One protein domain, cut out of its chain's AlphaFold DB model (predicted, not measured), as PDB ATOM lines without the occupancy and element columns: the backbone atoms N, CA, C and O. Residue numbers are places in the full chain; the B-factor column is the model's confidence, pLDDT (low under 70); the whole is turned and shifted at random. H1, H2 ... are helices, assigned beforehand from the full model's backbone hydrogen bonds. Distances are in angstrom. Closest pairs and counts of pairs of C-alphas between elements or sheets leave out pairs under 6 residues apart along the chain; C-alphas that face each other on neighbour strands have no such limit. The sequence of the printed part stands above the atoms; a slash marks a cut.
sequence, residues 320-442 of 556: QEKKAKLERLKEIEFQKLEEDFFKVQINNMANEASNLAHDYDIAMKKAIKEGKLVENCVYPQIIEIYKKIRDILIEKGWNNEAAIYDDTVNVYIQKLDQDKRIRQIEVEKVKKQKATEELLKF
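What this domain is: This is residues 320 to 442 of the 556 residues of an uncharacterized protein of marine sediment metagenome (UniProt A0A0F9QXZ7). What is the main shape? A long rod of three helices folded as a drawn-out zigzag: the long helix H1 runs one way, the short helix H2 folds back along part of it, and the long helix H3 turns again and runs on past H2. H2 lies between the two long helices, and the free ends of H1 and H3 stick out at opposite ends of the rod, residues 320 to 338 and residues 428 to 442. How large is it, and of what class? The printed part has 123 residues with three named helices in the order H1, H2, H3 and no named strand, an all-helix class. It is extended, with a radius of gyration of the C-alphas of 24.1 A and spans of 100 by 21 by 14 A.

Where its parts are: Where is the longest helix? H1 holds residues 320 to 369, 50 residues, and is 74.1 A from first to last C-alpha; C-alpha 320 is at (-49.093, -86.135, 12.465). Where are the other two? H2 holds residues 379 to 395 and is 24.5 A long, with C-alpha 379 at (-37.873, -32.422, 27.981). H3 holds residues 399 to 442 and is 64.9 A long, with C-alpha 442 at (-28.547, 7.532, 39.943).

How they stand to each other: What does H1 touch? With residues 346 to 357 alone it touches H2, and the closest C-alphas are those of Ala 353 and Ile 382, 5.1 A apart. The two are a helical hairpin, opposite ways at a shallow tilt of 12 degrees. How does H3 stand? With residues 399 to 416 alone it touches H2, and the closest C-alphas are those of Arg 390 and Ala 402, 4.7 A apart. They too are a helical hairpin, opposite ways at a shallow tilt of 10 degrees, while H1 and H3 are apart. What do the backbones show? In H1, H2 and H3 every O i to N i+4 pair is within hydrogen-bond range.

The domain as a whole: How far does the printed part reach? The C-alphas of Gln 320 and Phe 442, the two farthest apart, are 99.8 A from each other. Without the stretches that stand free, the body has 89 residues and spans 48 by 20 by 14 A. Is it cut, and are any links long? The printed part has no cut; the link from H1 to H2 is short, with 9 residues, the link from H2 to H3 is tight, with 3 residues, and no link is long. Where is confidence low? The mean pLDDT of the printed part is 92.9, and residues 440 to 442 are under 70.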
ATOM      1  N   GLN A 320     -49.190 -86.860  11.197       85.12
ATOM      2  CA  GLN A 320     -49.093 -86.135  12.465       85.12
ATOM      3  C   GLN A 320     -47.838 -85.257  12.512       85.12
ATOM      4  O   GLN A 320     -47.946 -84.065  12.801       85.12
ATOM      5  N   GLU A 321     -46.677 -85.783  12.117       87.19
ATOM      6  CA  GLU A 321     -45.432 -85.008  12.063       87.19
ATOM      7  C   GLU A 321     -45.525 -83.831  11.079       87.19
ATOM      8  O   GLU A 321     -45.091 -82.718  11.386       87.19
ATOM      9  N   LYS A 322     -46.132 -84.040   9.901       91.75
ATOM     10  CA  LYS A 322     -46.376 -82.964   8.922       91.75
ATOM     11  C   LYS A 322     -47.298 -81.883   9.494       91.75
ATOM     12  O   LYS A 322     -47.038 -80.697   9.287       91.75
ATOM     13  N   LYS A 323     -48.339 -82.269  10.238       91.06
ATOM     14  CA  LYS A 323     -49.256 -81.330  10.900       91.06
ATOM     15  C   LYS A 323     -48.549 -80.528  11.999       91.06
ATOM     16  O   LYS A 323     -48.662 -79.305  11.999       91.06
ATOM     17  N   ALA A 324     -47.765 -81.183  12.856       91.25
ATOM     18  CA  ALA A 324     -47.010 -80.528  13.926       91.25
ATOM     19  C   ALA A 324     -45.961 -79.543  13.380       91.25
ATOM     20  O   ALA A 324     -45.842 -78.418  13.863       91.25
ATOM     21  N   LYS A 325     -45.238 -79.916  12.313       90.62
ATOM     22  CA  LYS A 325     -44.287 -79.015  11.633       90.62
ATOM     23  C   LYS A 325     -44.976 -77.775  11.063       90.62
ATOM     24  O   LYS A 325     -44.439 -76.675  11.169       90.62
ATOM     25  N   LEU A 326     -46.163 -77.938  10.478       92.06
ATOM     26  CA  LEU A 326     -46.939 -76.818   9.945       92.06
ATOM     27  C   LEU A 326     -47.424 -75.871  11.052       92.06
ATOM     28  O   LEU A 326     -47.444 -74.661  10.853       92.06
ATOM     29  N   GLU A 327     -47.816 -76.409  12.204       92.81
ATOM     30  CA  GLU A 327     -48.264 -75.622  13.354       92.81
ATOM     31  C   GLU A 327     -47.120 -74.802  13.965       92.81
ATOM     32  O   GLU A 327     -47.261 -73.589  14.111       92.81
ATOM     33  N   ARG A 328     -45.941 -75.414  14.155       91.06
ATOM     34  CA  ARG A 328     -44.722 -74.705  14.591       91.06
ATOM     35  C   ARG A 328     -44.334 -73.567  13.646       91.06
ATOM     36  O   ARG A 328     -43.946 -72.492  14.092       91.06
ATOM     37  N   LEU A 329     -44.454 -73.772  12.331       90.81
ATOM     38  CA  LEU A 329     -44.164 -72.718  11.352       90.81
ATOM     39  C   LEU A 329     -45.122 -71.528  11.473       90.81
ATOM     40  O   LEU A 329     -44.674 -70.386  11.381       90.81
ATOM     41  N   LYS A 330     -46.414 -71.782  11.706       92.38
ATOM     42  CA  LYS A 330     -47.410 -70.718  11.905       92.38
ATOM     43  C   LYS A 330     -47.157 -69.928  13.185       92.38
ATOM     44  O   LYS A 330     -47.327 -68.715  13.182       92.38
ATOM     45  N   GLU A 331     -46.741 -70.596  14.256       92.19
ATOM     46  CA  GLU A 331     -46.404 -69.939  15.518       92.19
ATOM     47  C   GLU A 331     -45.193 -69.010  15.366       92.19
ATOM     48  O   GLU A 331     -45.261 -67.844  15.750       92.19
ATOM     49  N   ILE A 332     -44.129 -69.476  14.703       89.56
ATOM     50  CA  ILE A 332     -42.948 -68.651  14.406       89.56
ATOM     51  C   ILE A 332     -43.318 -67.451  13.521       89.56
ATOM     52  O   ILE A 332     -42.814 -66.347  13.721       89.56
ATOM     53  N   GLU A 333     -44.181 -67.646  12.520       91.94
ATOM     54  CA  GLU A 333     -44.651 -66.554  11.661       91.94
ATOM     55  C   GLU A 333     -45.460 -65.519  12.455       91.94
ATOM     56  O   GLU A 333     -45.257 -64.316  12.282       91.94
ATOM     57  N   PHE A 334     -46.314 -65.969  13.377       90.12
ATOM     58  CA  PHE A 334     -47.085 -65.089  14.250       90.12
ATOM     59  C   PHE A 334     -46.187 -64.287  15.199       90.12
ATOM     60  O   PHE A 334     -46.341 -63.070  15.292       90.12
ATOM     61  N   GLN A 335     -45.204 -64.936  15.828       89.25
ATOM     62  CA  GLN A 335     -44.220 -64.267  16.684       89.25
ATOM     63  C   GLN A 335     -43.449 -63.189  15.909       89.25
ATOM     64  O   GLN A 335     -43.329 -62.065  16.382       89.25
ATOM     65  N   LYS A 336     -43.010 -63.471  14.675       93.06
ATOM     66  CA  LYS A 336     -42.324 -62.478  13.827       93.06
ATOM     67  C   LYS A 336     -43.200 -61.277  13.483       93.06
ATOM     68  O   LYS A 336     -42.731 -60.143  13.554       93.06
ATOM     69  N   LEU A 337     -44.462 -61.512  13.118       93.75
ATOM     70  CA  LEU A 337     -45.409 -60.429  12.835       93.75
ATOM     71  C   LEU A 337     -45.646 -59.557  14.071       93.75
ATOM     72  O   LEU A 337     -45.726 -58.333  13.958       93.75
ATOM     73  N   GLU A 338     -45.737 -60.184  15.242       92.62
ATOM     74  CA  GLU A 338     -45.858 -59.489  16.513       92.62
ATOM     75  C   GLU A 338     -44.603 -58.646  16.806       92.62
ATOM     76  O   GLU A 338     -44.719 -57.444  17.046       92.62
ATOM     77  N   GLU A 339     -43.400 -59.220  16.704       94.00
ATOM     78  CA  GLU A 339     -42.142 -58.485  16.888       94.00
ATOM     79  C   GLU A 339     -42.017 -57.281  15.946       94.00
ATOM     80  O   GLU A 339     -41.607 -56.198  16.368       94.00
ATOM     81  N   ASP A 340     -42.365 -57.451  14.670       94.94
ATOM     82  CA  ASP A 340     -42.291 -56.381  13.677       94.94
ATOM     83  C   ASP A 340     -43.290 -55.260  13.978       94.94
ATOM     84  O   ASP A 340     -42.953 -54.078  13.851       94.94
ATOM     85  N   PHE A 341     -44.487 -55.603  14.459       95.62
ATOM     86  CA  PHE A 341     -45.453 -54.622  14.945       95.62
ATOM     87  C   PHE A 341     -44.880 -53.790  16.104       95.62
ATOM     88  O   PHE A 341     -44.931 -52.555  16.063       95.62
ATOM     89  N   PHE A 342     -44.258 -54.439  17.094       94.50
ATOM     90  CA  PHE A 342     -43.626 -53.744  18.220       94.50
ATOM     91  C   PHE A 342     -42.449 -52.867  17.781       94.50
ATOM     92  O   PHE A 342     -42.340 -51.723  18.226       94.50
ATOM     93  N   LYS A 343     -41.610 -53.338  16.851       95.38
ATOM     94  CA  LYS A 343     -40.514 -52.533  16.283       95.38
ATOM     95  C   LYS A 343     -41.037 -51.260  15.625       95.38
ATOM     96  O   LYS A 343     -40.478 -50.184  15.840       95.38
ATOM     97  N   VAL A 344     -42.117 -51.346  14.846       96.94
ATOM     98  CA  VAL A 344     -42.739 -50.169  14.215       96.94
ATOM     99  C   VAL A 344     -43.287 -49.206  15.269       96.94
ATOM    100  O   VAL A 344     -43.059 -48.000  15.166       96.94
ATOM    101  N   GLN A 345     -43.959 -49.716  16.303       97.44
ATOM    102  CA  GLN A 345     -44.474 -48.896  17.401       97.44
ATOM    103  C   GLN A 345     -43.349 -48.139  18.124       97.44
ATOM    104  O   GLN A 345     -43.436 -46.920  18.284       97.44
ATOM    105  N   ILE A 346     -42.275 -48.838  18.498       97.69
ATOM    106  CA  ILE A 346     -41.109 -48.255  19.173       97.69
ATOM    107  C   ILE A 346     -40.448 -47.193  18.291       97.69
ATOM    108  O   ILE A 346     -40.176 -46.088  18.760       97.69
ATOM    109  N   ASN A 347     -40.250 -47.485  17.002       97.75
ATOM    110  CA  ASN A 347     -39.671 -46.530  16.056       97.75
ATOM    111  C   ASN A 347     -40.515 -45.258  15.929       97.75
ATOM    112  O   ASN A 347     -39.968 -44.157  15.905       97.75
ATOM    113  N   ASN A 348     -41.842 -45.383  15.881       97.88
ATOM    114  CA  ASN A 348     -42.733 -44.226  15.813       97.88
ATOM    115  C   ASN A 348     -42.620 -43.352  17.069       97.88
ATOM    116  O   ASN A 348     -42.480 -42.136  16.949       97.88
ATOM    117  N   MET A 349     -42.600 -43.964  18.258       98.31
ATOM    118  CA  MET A 349     -42.431 -43.246  19.526       98.31
ATOM    119  C   MET A 349     -41.053 -42.572  19.624       98.31
ATOM    120  O   MET A 349     -40.947 -41.415  20.033       98.31
ATOM    121  N   ALA A 350     -39.988 -43.262  19.210       98.06
ATOM    122  CA  ALA A 350     -38.637 -42.709  19.208       98.06
ATOM    123  C   ALA A 350     -38.506 -41.524  18.233       98.06
ATOM    124  O   ALA A 350     -37.885 -40.512  18.569       98.06
ATOM    125  N   ASN A 351     -39.126 -41.619  17.052       97.81
ATOM    126  CA  ASN A 351     -39.171 -40.532  16.074       97.81
ATOM    127  C   ASN A 351     -39.946 -39.319  16.604       97.81
ATOM    128  O   ASN A 351     -39.491 -38.190  16.440       97.81
ATOM    129  N   GLU A 352     -41.082 -39.538  17.270       98.12
ATOM    130  CA  GLU A 352     -41.854 -38.470  17.913       98.12
ATOM    131  C   GLU A 352     -41.012 -37.724  18.958       98.12
ATOM    132  O   GLU A 352     -40.882 -36.500  18.894       98.12
ATOM    133  N   ALA A 353     -40.362 -38.458  19.864       97.88
ATOM    134  CA  ALA A 353     -39.480 -37.888  20.880       97.88
ATOM    135  C   ALA A 353     -38.296 -37.112  20.274       97.88
ATOM    136  O   ALA A 353     -37.957 -36.021  20.742       97.88
ATOM    137  N   SER A 354     -37.689 -37.649  19.213       96.88
ATOM    138  CA  SER A 354     -36.573 -37.016  18.502       96.88
ATOM    139  C   SER A 354     -36.986 -35.701  17.830       96.88
ATOM    140  O   SER A 354     -36.294 -34.688  17.963       96.88
ATOM    141  N   ASN A 355     -38.149 -35.685  17.176       97.50
ATOM    142  CA  ASN A 355     -38.693 -34.483  16.547       97.50
ATOM    143  C   ASN A 355     -38.996 -33.398  17.592       97.50
ATOM    144  O   ASN A 355     -38.586 -32.252  17.415       97.50
ATOM    145  N   LEU A 356     -39.615 -33.768  18.721       97.88
ATOM    146  CA  LEU A 356     -39.865 -32.843  19.834       97.88
ATOM    147  C   LEU A 356     -38.567 -32.221  20.367       97.88
ATOM    148  O   LEU A 356     -38.510 -31.012  20.610       97.88
ATOM    149  N   ALA A 357     -37.514 -33.029  20.531       97.12
ATOM    150  CA  ALA A 357     -36.209 -32.549  20.979       97.12
ATOM    151  C   ALA A 357     -35.601 -31.554  19.981       97.12
ATOM    152  O   ALA A 357     -35.123 -30.485  20.369       97.12
ATOM    153  N   HIS A 358     -35.646 -31.893  18.691       97.38
ATOM    154  CA  HIS A 358     -35.090 -31.076  17.621       97.38
ATOM    155  C   HIS A 358     -35.789 -29.718  17.498       97.38
ATOM    156  O   HIS A 358     -35.126 -28.675  17.449       97.38
ATOM    157  N   ASP A 359     -37.122 -29.718  17.499       96.81
ATOM    158  CA  ASP A 359     -37.928 -28.504  17.388       96.81
ATOM    159  C   ASP A 359     -37.688 -27.563  18.574       96.81
ATOM    160  O   ASP A 359     -37.547 -26.346  18.393       96.81
ATOM    161  N   TYR A 360     -37.554 -28.118  19.783       97.25
ATOM    162  CA  TYR A 360     -37.213 -27.341  20.972       97.25
ATOM    163  C   TYR A 360     -35.811 -26.742  20.903       97.25
ATOM    164  O   TYR A 360     -35.647 -25.553  21.178       97.25
ATOM    165  N   ASP A 361     -34.807 -27.511  20.478       95.31
ATOM    166  CA  ASP A 361     -33.438 -27.012  20.331       95.31
ATOM    167  C   ASP A 361     -33.360 -25.858  19.317       95.31
ATOM    168  O   ASP A 361     -32.639 -24.874  19.529       95.31
ATOM    169  N   ILE A 362     -34.125 -25.935  18.222       96.38
ATOM    170  CA  ILE A 362     -34.249 -24.841  17.250       96.38
ATOM    171  C   ILE A 362     -34.928 -23.623  17.885       96.38
ATOM    172  O   ILE A 362     -34.428 -22.500  17.736       96.38
ATOM    173  N   ALA A 363     -36.055 -23.818  18.573       96.19
ATOM    174  CA  ALA A 363     -36.800 -22.739  19.217       96.19
ATOM    175  C   ALA A 363     -35.954 -22.027  20.283       96.19
ATOM    176  O   ALA A 363     -35.884 -20.797  20.298       96.19
ATOM    177  N   MET A 364     -35.231 -22.790  21.104       93.75
ATOM    178  CA  MET A 364     -34.361 -22.279  22.160       93.75
ATOM    179  C   MET A 364     -33.207 -21.453  21.588       93.75
ATOM    180  O   MET A 364     -32.968 -20.329  22.028       93.75
ATOM    181  N   LYS A 365     -32.538 -21.939  20.533       94.19
ATOM    182  CA  LYS A 365     -31.477 -21.180  19.844       94.19
ATOM    183  C   LYS A 365     -31.981 -19.864  19.252       94.19
ATOM    184  O   LYS A 365     -31.249 -18.874  19.274       94.19
ATOM    185  N   LYS A 366     -33.200 -19.836  18.702       95.31
ATOM    186  CA  LYS A 366     -33.818 -18.604  18.180       95.31
ATOM    187  C   LYS A 366     -34.153 -17.629  19.310       95.31
ATOM    188  O   LYS A 366     -33.775 -16.467  19.222       95.31
ATOM    189  N   ALA A 367     -34.769 -18.113  20.385       93.00
ATOM    190  CA  ALA A 367     -35.136 -17.292  21.534       93.00
ATOM    191  C   ALA A 367     -33.904 -16.635  22.184       93.00
ATOM    192  O   ALA A 367     -33.901 -15.424  22.394       93.00
ATOM    193  N   ILE A 368     -32.814 -17.393  22.370       87.69
ATOM    194  CA  ILE A 368     -31.544 -16.868  22.900       87.69
ATOM    195  C   ILE A 368     -30.994 -15.732  22.024       87.69
ATOM    196  O   ILE A 368     -30.534 -14.723  22.552       87.69
ATOM    197  N   LYS A 369     -31.067 -15.851  20.689       91.69
ATOM    198  CA  LYS A 369     -30.634 -14.780  19.768       91.69
ATOM    199  C   LYS A 369     -31.496 -13.522  19.872       91.69
ATOM    200  O   LYS A 369     -30.989 -12.427  19.658       91.69
ATOM    201  N   GLU A 370     -32.777 -13.675  20.192       92.19
ATOM    202  CA  GLU A 370     -33.719 -12.569  20.388       92.19
ATOM    203  C   GLU A 370     -33.701 -11.993  21.815       92.19
ATOM    204  O   GLU A 370     -34.434 -11.042  22.088       92.19
ATOM    205  N   GLY A 371     -32.906 -12.556  22.734       86.88
ATOM    206  CA  GLY A 371     -32.922 -12.179  24.151       86.88
ATOM    207  C   GLY A 371     -34.219 -12.564  24.874       86.88
ATOM    208  O   GLY A 371     -34.591 -11.932  25.860       86.88
ATOM    209  N   LYS A 372     -34.942 -13.571  24.370       90.00
ATOM    210  CA  LYS A 372     -36.164 -14.119  24.974       90.00
ATOM    211  C   LYS A 372     -35.912 -15.545  25.466       90.00
ATOM    212  O   LYS A 372     -35.044 -16.248  24.958       90.00
ATOM    213  N   LEU A 373     -36.714 -16.003  26.424       87.88
ATOM    214  CA  LEU A 373     -36.749 -17.408  26.840       87.88
ATOM    215  C   LEU A 373     -37.951 -18.115  26.219       87.88
ATOM    216  O   LEU A 373     -39.038 -17.543  26.146       87.88
ATOM    217  N   VAL A 374     -37.769 -19.374  25.821       90.50
ATOM    218  CA  VAL A 374     -38.887 -20.247  25.438       90.50
ATOM    219  C   VAL A 374     -39.686 -20.589  26.691       90.50
ATOM    220  O   VAL A 374     -39.126 -21.099  27.659       90.50
ATOM    221  N   GLU A 375     -40.987 -20.324  26.692       87.38
ATOM    222  CA  GLU A 375     -41.822 -20.414  27.896       87.38
ATOM    223  C   GLU A 375     -41.965 -21.857  28.417       87.38
ATOM    224  O   GLU A 375     -41.798 -22.093  29.612       87.38
ATOM    225  N   ASN A 376     -42.127 -22.835  27.518       93.50
ATOM    226  CA  ASN A 376     -42.400 -24.232  27.873       93.50
ATOM    227  C   ASN A 376     -41.224 -25.160  27.555       93.50
ATOM    228  O   ASN A 376     -40.762 -25.207  26.418       93.50
ATOM    229  N   CYS A 377     -40.770 -25.925  28.550       94.62
ATOM    230  CA  CYS A 377     -39.733 -26.948  28.402       94.62
ATOM    231  C   CYS A 377     -40.364 -28.293  27.997       94.62
ATOM    232  O   CYS A 377     -41.217 -28.802  28.724       94.62
ATOM    233  N   VAL A 378     -39.943 -28.880  26.869       97.56
ATOM    234  CA  VAL A 378     -40.520 -30.142  26.346       97.56
ATOM    235  C   VAL A 378     -39.820 -31.406  26.860       97.56
ATOM    236  O   VAL A 378     -40.340 -32.507  26.700       97.56
ATOM    237  N   TYR A 379     -38.653 -31.274  27.503       97.12
ATOM    238  CA  TYR A 379     -37.873 -32.422  27.981       97.12
ATOM    239  C   TYR A 379     -38.633 -33.391  28.907       97.12
ATOM    240  O   TYR A 379     -38.407 -34.593  28.774       97.12
ATOM    241  N   PRO A 380     -39.562 -32.957  29.786       97.88
ATOM    242  CA  PRO A 380     -40.369 -33.891  30.575       97.88
ATOM    243  C   PRO A 380     -41.211 -34.847  29.715       97.88
ATOM    244  O   PRO A 380     -41.270 -36.035  30.015       97.88
ATOM    245  N   GLN A 381     -41.796 -34.359  28.615       97.75
ATOM    246  CA  GLN A 381     -42.608 -35.177  27.702       97.75
ATOM    247  C   GLN A 381     -41.746 -36.208  26.966       97.75
ATOM    248  O   GLN A 381     -42.115 -37.373  26.859       97.75
ATOM    249  N   ILE A 382     -40.555 -35.798  26.521       98.06
ATOM    250  CA  ILE A 382     -39.582 -36.685  25.867       98.06
ATOM    251  C   ILE A 382     -39.152 -37.818  26.813       98.06
ATOM    252  O   ILE A 382     -39.105 -38.979  26.407       98.06
ATOM    253  N   ILE A 383     -38.886 -37.501  28.086       98.00
ATOM    254  CA  ILE A 383     -38.539 -38.494  29.116       98.00
ATOM    255  C   ILE A 383     -39.676 -39.506  29.307       98.00
ATOM    256  O   ILE A 383     -39.412 -40.701  29.421       98.00
ATOM    257  N   GLU A 384     -40.932 -39.056  29.334       98.25
ATOM    258  CA  GLU A 384     -42.085 -39.957  29.443       98.25
ATOM    259  C   GLU A 384     -42.217 -40.892  28.235       98.25
ATOM    260  O   GLU A 384     -42.495 -42.076  28.424       98.25
ATOM    261  N   ILE A 385     -41.984 -40.400  27.013       98.12
ATOM    262  CA  ILE A 385     -42.022 -41.236  25.802       98.12
ATOM    263  C   ILE A 385     -40.953 -42.332  25.877       98.12
ATOM    264  O   ILE A 385     -41.274 -43.506  25.696       98.12
ATOM    265  N   TYR A 386     -39.704 -41.985  26.204       98.44
ATOM    266  CA  TYR A 386     -38.630 -42.979  26.289       98.44
ATOM    267  C   TYR A 386     -38.799 -43.964  27.453       98.44
ATOM    268  O   TYR A 386     -38.473 -45.138  27.293       98.44
ATOM    269  N   LYS A 387     -39.381 -43.544  28.586       98.25
ATOM    270  CA  LYS A 387     -39.758 -44.472  29.664       98.25
ATOM    271  C   LYS A 387     -40.788 -45.498  29.198       98.25
ATOM    272  O   LYS A 387     -40.593 -46.682  29.433       98.25
ATOM    273  N   LYS A 388     -41.826 -45.070  28.469       98.25
ATOM    274  CA  LYS A 388     -42.822 -45.995  27.902       98.25
ATOM    275  C   LYS A 388     -42.195 -46.983  26.916       98.25
ATOM    276  O   LYS A 388     -42.541 -48.155  26.954       98.25
ATOM    277  N   ILE A 389     -41.271 -46.530  26.061       98.12
ATOM    278  CA  ILE A 389     -40.529 -47.423  25.150       98.12
ATOM    279  C   ILE A 389     -39.755 -48.477  25.948       98.12
ATOM    280  O   ILE A 389     -39.857 -49.663  25.651       98.12
ATOM    281  N   ARG A 390     -39.009 -48.052  26.972       97.81
ATOM    282  CA  ARG A 390     -38.251 -48.951  27.847       97.81
ATOM    283  C   ARG A 390     -39.159 -49.976  28.529       97.81
ATOM    284  O   ARG A 390     -38.818 -51.150  28.556       97.81
ATOM    285  N   ASP A 391     -40.304 -49.549  29.051       98.00
ATOM    286  CA  ASP A 391     -41.225 -50.446  29.748       98.00
ATOM    287  C   ASP A 391     -41.818 -51.498  28.778       98.00
ATOM    288  O   ASP A 391     -41.806 -52.682  29.101       98.00
ATOM    289  N   ILE A 392     -42.191 -51.113  27.544       97.44
ATOM    290  CA  ILE A 392     -42.620 -52.052  26.479       97.44
ATOM    291  C   ILE A 392     -41.516 -53.072  26.149       97.44
ATOM    292  O   ILE A 392     -41.791 -54.253  25.940       97.44
ATOM    293  N   LEU A 393     -40.259 -52.627  26.093       97.31
ATOM    294  CA  LEU A 393     -39.114 -53.499  25.817       97.31
ATOM    295  C   LEU A 393     -38.872 -54.513  26.940       97.31
ATOM    296  O   LEU A 393     -38.615 -55.680  26.655       97.31
ATOM    297  N   ILE A 394     -39.005 -54.094  28.202       97.19
ATOM    298  CA  ILE A 394     -38.887 -54.983  29.369       97.19
ATOM    299  C   ILE A 394     -40.020 -56.014  29.376       97.19
ATOM    300  O   ILE A 394     -39.761 -57.196  29.588       97.19
ATOM    301  N   GLU A 395     -41.257 -55.601  29.084       96.62
ATOM    302  CA  GLU A 395     -42.405 -56.514  28.969       96.62
ATOM    303  C   GLU A 395     -42.193 -57.591  27.891       96.62
ATOM    304  O   GLU A 395     -42.714 -58.700  28.012       96.62
ATOM    305  N   LYS A 396     -41.395 -57.294  26.858       95.81
ATOM    306  CA  LYS A 396     -41.001 -58.234  25.799       95.81
ATOM    307  C   LYS A 396     -39.694 -58.986  26.063       95.81
ATOM    308  O   LYS A 396     -39.300 -59.810  25.243       95.81
ATOM    309  N   GLY A 397     -39.028 -58.732  27.189       95.75
ATOM    310  CA  GLY A 397     -37.748 -59.353  27.540       95.75
ATOM    311  C   GLY A 397     -36.543 -58.819  26.755       95.75
ATOM    312  O   GLY A 397     -35.467 -59.412  26.808       95.75
ATOM    313  N   TRP A 398     -36.679 -57.699  26.039       97.25
ATOM    314  CA  TRP A 398     -35.604 -57.065  25.261       97.25
ATOM    315  C   TRP A 398     -34.760 -56.153  26.160       97.25
ATOM    316  O   TRP A 398     -34.745 -54.926  26.040       97.25
ATOM    317  N   ASN A 399     -34.091 -56.772  27.134       97.12
ATOM    318  CA  ASN A 399     -33.407 -56.068  28.223       97.12
ATOM    319  C   ASN A 399     -32.219 -55.220  27.744       97.12
ATOM    320  O   ASN A 399     -31.960 -54.150  28.296       97.12
ATOM    321  N   ASN A 400     -31.515 -55.668  26.702       97.00
ATOM    322  CA  ASN A 400     -30.366 -54.949  26.148       97.00
ATOM    323  C   ASN A 400     -30.812 -53.648  25.472       97.00
ATOM    324  O   ASN A 400     -30.244 -52.585  25.708       97.00
ATOM    325  N   GLU A 401     -31.870 -53.716  24.669       97.19
ATOM    326  CA  GLU A 401     -32.489 -52.560  24.035       97.19
ATOM    327  C   GLU A 401     -33.077 -51.620  25.087       97.19
ATOM    328  O   GLU A 401     -32.899 -50.406  24.991       97.19
ATOM    329  N   ALA A 402     -33.729 -52.164  26.119       98.00
ATOM    330  CA  ALA A 402     -34.259 -51.371  27.223       98.00
ATOM    331  C   ALA A 402     -33.157 -50.554  27.923       98.00
ATOM    332  O   ALA A 402     -33.374 -49.376  28.214       98.00
ATOM    333  N   ALA A 403     -31.966 -51.129  28.125       97.56
ATOM    334  CA  ALA A 403     -30.828 -50.428  28.723       97.56
ATOM    335  C   ALA A 403     -30.381 -49.207  27.894       97.56
ATOM    336  O   ALA A 403     -30.138 -48.139  28.452       97.56
ATOM    337  N   ILE A 404     -30.376 -49.314  26.559       97.38
ATOM    338  CA  ILE A 404     -30.042 -48.191  25.658       97.38
ATOM    339  C   ILE A 404     -31.027 -47.024  25.847       97.38
ATOM    340  O   ILE A 404     -30.647 -45.845  25.847       97.38
ATOM    341  N   TYR A 405     -32.313 -47.334  26.007       97.88
ATOM    342  CA  TYR A 405     -33.323 -46.307  26.251       97.88
ATOM    343  C   TYR A 405     -33.254 -45.736  27.668       97.88
ATOM    344  O   TYR A 405     -33.561 -44.558  27.845       97.88
ATOM    345  N   ASP A 406     -32.793 -46.503  28.655       97.75
ATOM    346  CA  ASP A 406     -32.540 -45.994  30.006       97.75
ATOM    347  C   ASP A 406     -31.407 -44.951  30.014       97.75
ATOM    348  O   ASP A 406     -31.571 -43.846  30.542       97.75
ATOM    349  N   ASP A 407     -30.311 -45.216  29.298       97.75
ATOM    350  CA  ASP A 407     -29.239 -44.237  29.078       97.75
ATOM    351  C   ASP A 407     -29.758 -42.974  28.380       97.75
ATOM    352  O   ASP A 407     -29.439 -41.845  28.766       97.75
ATOM    353  N   THR A 408     -30.627 -43.149  27.382       97.50
ATOM    354  CA  THR A 408     -31.260 -42.031  26.669       97.50
ATOM    355  C   THR A 408     -32.130 -41.188  27.609       97.50
ATOM    356  O   THR A 408     -32.057 -39.956  27.583       97.50
ATOM    357  N   VAL A 409     -32.911 -41.824  28.489       97.94
ATOM    358  CA  VAL A 409     -33.684 -41.141  29.538       97.94
ATOM    359  C   VAL A 409     -32.758 -40.318  30.437       97.94
ATOM    360  O   VAL A 409     -33.035 -39.140  30.681       97.94
ATOM    361  N   ASN A 410     -31.631 -40.888  30.869       97.69
ATOM    362  CA  ASN A 410     -30.655 -40.206  31.720       97.69
ATOM    363  C   ASN A 410     -30.047 -38.969  31.037       97.69
ATOM    364  O   ASN A 410     -29.938 -37.908  31.661       97.69
ATOM    365  N   VAL A 411     -29.734 -39.049  29.740       97.94
ATOM    366  CA  VAL A 411     -29.257 -37.898  28.952       97.94
ATOM    367  C   VAL A 411     -30.287 -36.763  28.938       97.94
ATOM    368  O   VAL A 411     -29.934 -35.598  29.141       97.94
ATOM    369  N   TYR A 412     -31.571 -37.067  28.740       98.19
ATOM    370  CA  TYR A 412     -32.613 -36.034  28.722       98.19
ATOM    371  C   TYR A 412     -32.927 -35.457  30.107       98.19
ATOM    372  O   TYR A 412     -33.239 -34.269  30.205       98.19
ATOM    373  N   ILE A 413     -32.769 -36.236  31.182       97.56
ATOM    374  CA  ILE A 413     -32.825 -35.719  32.559       97.56
ATOM    375  C   ILE A 413     -31.720 -34.674  32.777       97.56
ATOM    376  O   ILE A 413     -31.995 -33.578  33.269       97.56
ATOM    377  N   GLN A 414     -30.491 -34.954  32.332       97.62
ATOM    378  CA  GLN A 414     -29.387 -33.993  32.432       97.62
ATOM    379  C   GLN A 414     -29.660 -32.714  31.627       97.62
ATOM    380  O   GLN A 414     -29.418 -31.612  32.126       97.62
ATOM    381  N   LYS A 415     -30.207 -32.831  30.407       96.94
ATOM    382  CA  LYS A 415     -30.606 -31.669  29.587       96.94
ATOM    383  C   LYS A 415     -31.694 -30.829  30.255       96.94
ATOM    384  O   LYS A 415     -31.609 -29.602  30.244       96.94
ATOM    385  N   LEU A 416     -32.687 -31.470  30.870       97.12
ATOM    386  CA  LEU A 416     -33.734 -30.785  31.628       97.12
ATOM    387  C   LEU A 416     -33.143 -29.973  32.791       97.12
ATOM    388  O   LEU A 416     -33.543 -28.832  33.018       97.12
ATOM    389  N   ASP A 417     -32.171 -30.525  33.514       96.62
ATOM    390  CA  ASP A 417     -31.528 -29.809  34.616       96.62
ATOM    391  C   ASP A 417     -30.622 -28.667  34.140       96.62
ATOM    392  O   ASP A 417     -30.579 -27.610  34.777       96.62
ATOM    393  N   GLN A 418     -29.950 -28.820  32.996       96.06
ATOM    394  CA  GLN A 418     -29.227 -27.720  32.348       96.06
ATOM    395  C   GLN A 418     -30.175 -26.584  31.944       96.06
ATOM    396  O   GLN A 418     -29.888 -25.419  32.223       96.06
ATOM    397  N   ASP A 419     -31.327 -26.908  31.355       95.69
ATOM    398  CA  ASP A 419     -32.348 -25.930  30.967       95.69
ATOM    399  C   ASP A 419     -32.870 -25.144  32.183       95.69
ATOM    400  O   ASP A 419     -32.922 -23.910  32.155       95.69
ATOM    401  N   LYS A 420     -33.141 -25.826  33.307       96.00
ATOM    402  CA  LYS A 420     -33.508 -25.171  34.578       96.00
ATOM    403  C   LYS A 420     -32.433 -24.186  35.050       96.00
ATOM    404  O   LYS A 420     -32.772 -23.075  35.460       96.00
ATOM    405  N   ARG A 421     -31.149 -24.561  34.979       96.06
ATOM    406  CA  ARG A 421     -30.029 -23.675  35.356       96.06
ATOM    407  C   ARG A 421     -29.950 -22.449  34.447       96.06
ATOM    408  O   ARG A 421     -29.787 -21.339  34.944       96.06
ATOM    409  N   ILE A 422     -30.115 -22.623  33.134       91.94
ATOM    410  CA  ILE A 422     -30.123 -21.509  32.171       91.94
ATOM    411  C   ILE A 422     -31.261 -20.532  32.493       91.94
ATOM    412  O   ILE A 422     -31.032 -19.325  32.562       91.94
ATOM    413  N   ARG A 423     -32.466 -21.043  32.770       91.81
ATOM    414  CA  ARG A 423     -33.618 -20.212  33.158       91.81
ATOM    415  C   ARG A 423     -33.358 -19.425  34.445       91.81
ATOM    416  O   ARG A 423     -33.707 -18.250  34.512       91.81
ATOM    417  N   GLN A 424     -32.722 -20.033  35.449       93.50
ATOM    418  CA  GLN A 424     -32.346 -19.343  36.691       93.50
ATOM    419  C   GLN A 424     -31.351 -18.204  36.437       93.50
ATOM    420  O   GLN A 424     -31.575 -17.086  36.902       93.50
ATOM    421  N   ILE A 425     -30.298 -18.463  35.653       91.38
ATOM    422  CA  ILE A 425     -29.289 -17.456  35.292       91.38
ATOM    423  C   ILE A 425     -29.936 -16.280  34.563       91.38
ATOM    424  O   ILE A 425     -29.609 -15.128  34.836       91.38
ATOM    425  N   GLU A 426     -30.863 -16.544  33.650       88.19
ATOM    426  CA  GLU A 426     -31.514 -15.486  32.883       88.19
ATOM    427  C   GLU A 426     -32.450 -14.637  33.759       88.19
ATOM    428  O   GLU A 426     -32.434 -13.409  33.677       88.19
ATOM    429  N   VAL A 427     -33.180 -15.257  34.695       89.06
ATOM    430  CA  VAL A 427     -33.954 -14.525  35.713       89.06
ATOM    431  C   VAL A 427     -33.040 -13.637  36.569       89.06
ATOM    432  O   VAL A 427     -33.395 -12.494  36.868       89.06
ATOM    433  N   GLU A 428     -31.857 -14.121  36.955       92.69
ATOM    434  CA  GLU A 428     -30.865 -13.319  37.680       92.69
ATOM    435  C   GLU A 428     -30.280 -12.187  36.835       92.69
ATOM    436  O   GLU A 428     -30.117 -11.079  37.346       92.69
ATOM    437  N   LYS A 429     -29.988 -12.425  35.551       89.31
ATOM    438  CA  LYS A 429     -29.513 -11.389  34.625       89.31
ATOM    439  C   LYS A 429     -30.540 -10.283  34.462       89.31
ATOM    440  O   LYS A 429     -30.175  -9.122  34.595       89.31
ATOM    441  N   VAL A 430     -31.816 -10.621  34.276       86.88
ATOM    442  CA  VAL A 430     -32.901  -9.632  34.195       86.88
ATOM    443  C   VAL A 430     -33.006  -8.826  35.494       86.88
ATOM    444  O   VAL A 430     -33.177  -7.608  35.450       86.88
ATOM    445  N   LYS A 431     -32.864  -9.466  36.666       89.12
ATOM    446  CA  LYS A 431     -32.826  -8.760  37.962       89.12
ATOM    447  C   LYS A 431     -31.623  -7.818  38.069       89.12
ATOM    448  O   LYS A 431     -31.798  -6.669  38.465       89.12
ATOM    449  N   LYS A 432     -30.424  -8.282  37.702       89.06
ATOM    450  CA  LYS A 432     -29.194  -7.474  37.708       89.06
ATOM    451  C   LYS A 432     -29.286  -6.309  36.728       89.06
ATOM    452  O   LYS A 432     -28.928  -5.204  37.105       89.06
ATOM    453  N   GLN A 433     -29.819  -6.530  35.528       84.88
ATOM    454  CA  GLN A 433     -30.013  -5.490  34.523       84.88
ATOM    455  C   GLN A 433     -30.972  -4.404  35.023       84.88
ATOM    456  O   GLN A 433     -30.639  -3.225  34.953       84.88
ATOM    457  N   LYS A 434     -32.110  -4.786  35.620       84.94
ATOM    458  CA  LYS A 434     -33.028  -3.833  36.268       84.94
ATOM    459  C   LYS A 434     -32.339  -3.041  37.382       84.94
ATOM    460  O   LYS A 434     -32.467  -1.824  37.413       84.94
ATOM    461  N   ALA A 435     -31.560  -3.703  38.239       84.06
ATOM    462  CA  ALA A 435     -30.802  -3.031  39.296       84.06
ATOM    463  C   ALA A 435     -29.738  -2.072  38.730       84.06
ATOM    464  O   ALA A 435     -29.571  -0.970  39.242       84.06
ATOM    465  N   THR A 436     -29.037  -2.437  37.651       80.62
ATOM    466  CA  THR A 436     -28.083  -1.533  36.990       80.62
ATOM    467  C   THR A 436     -28.768  -0.382  36.268       80.62
ATOM    468  O   THR A 436     -28.238   0.716  36.284       80.62
ATOM    469  N   GLU A 437     -29.944  -0.585  35.669       77.62
ATOM    470  CA  GLU A 437     -30.747   0.493  35.077       77.62
ATOM    471  C   GLU A 437     -31.283   1.448  36.157       77.62
ATOM    472  O   GLU A 437     -31.359   2.656  35.936       77.62
ATOM    473  N   GLU A 438     -31.608   0.933  37.347       76.19
ATOM    474  CA  GLU A 438     -31.915   1.737  38.532       76.19
ATOM    475  C   GLU A 438     -30.681   2.518  39.015       76.19
ATOM    476  O   GLU A 438     -30.791   3.719  39.243       76.19
ATOM    477  N   LEU A 439     -29.494   1.903  39.079       71.44
ATOM    478  CA  LEU A 439     -28.236   2.579  39.441       71.44
ATOM    479  C   LEU A 439     -27.771   3.603  38.389       71.44
ATOM    480  O   LEU A 439     -27.299   4.677  38.746       71.44
ATOM    481  N   LEU A 440     -27.960   3.333  37.095       58.00
ATOM    482  CA  LEU A 440     -27.682   4.268  35.993       58.00
ATOM    483  C   LEU A 440     -28.644   5.462  35.984       58.00
ATOM    484  O   LEU A 440     -28.281   6.534  35.503       58.00
ATOM    485  N   LYS A 441     -29.845   5.330  36.564       59.78
ATOM    486  CA  LYS A 441     -30.693   6.493  36.877       59.78
ATOM    487  C   LYS A 441     -30.123   7.346  38.021       59.78
ATOM    488  O   LYS A 441     -30.479   8.518  38.092       59.78
ATOM    489  N   PHE A 442     -29.235   6.805  38.864       47.97
ATOM    490  CA  PHE A 442     -28.547   7.532  39.943       47.97
ATOM    491  C   PHE A 442     -27.162   8.090  39.559       47.97
ATOM    492  O   PHE A 442     -26.714   9.032  40.201       47.97
TER     493      PHE A 442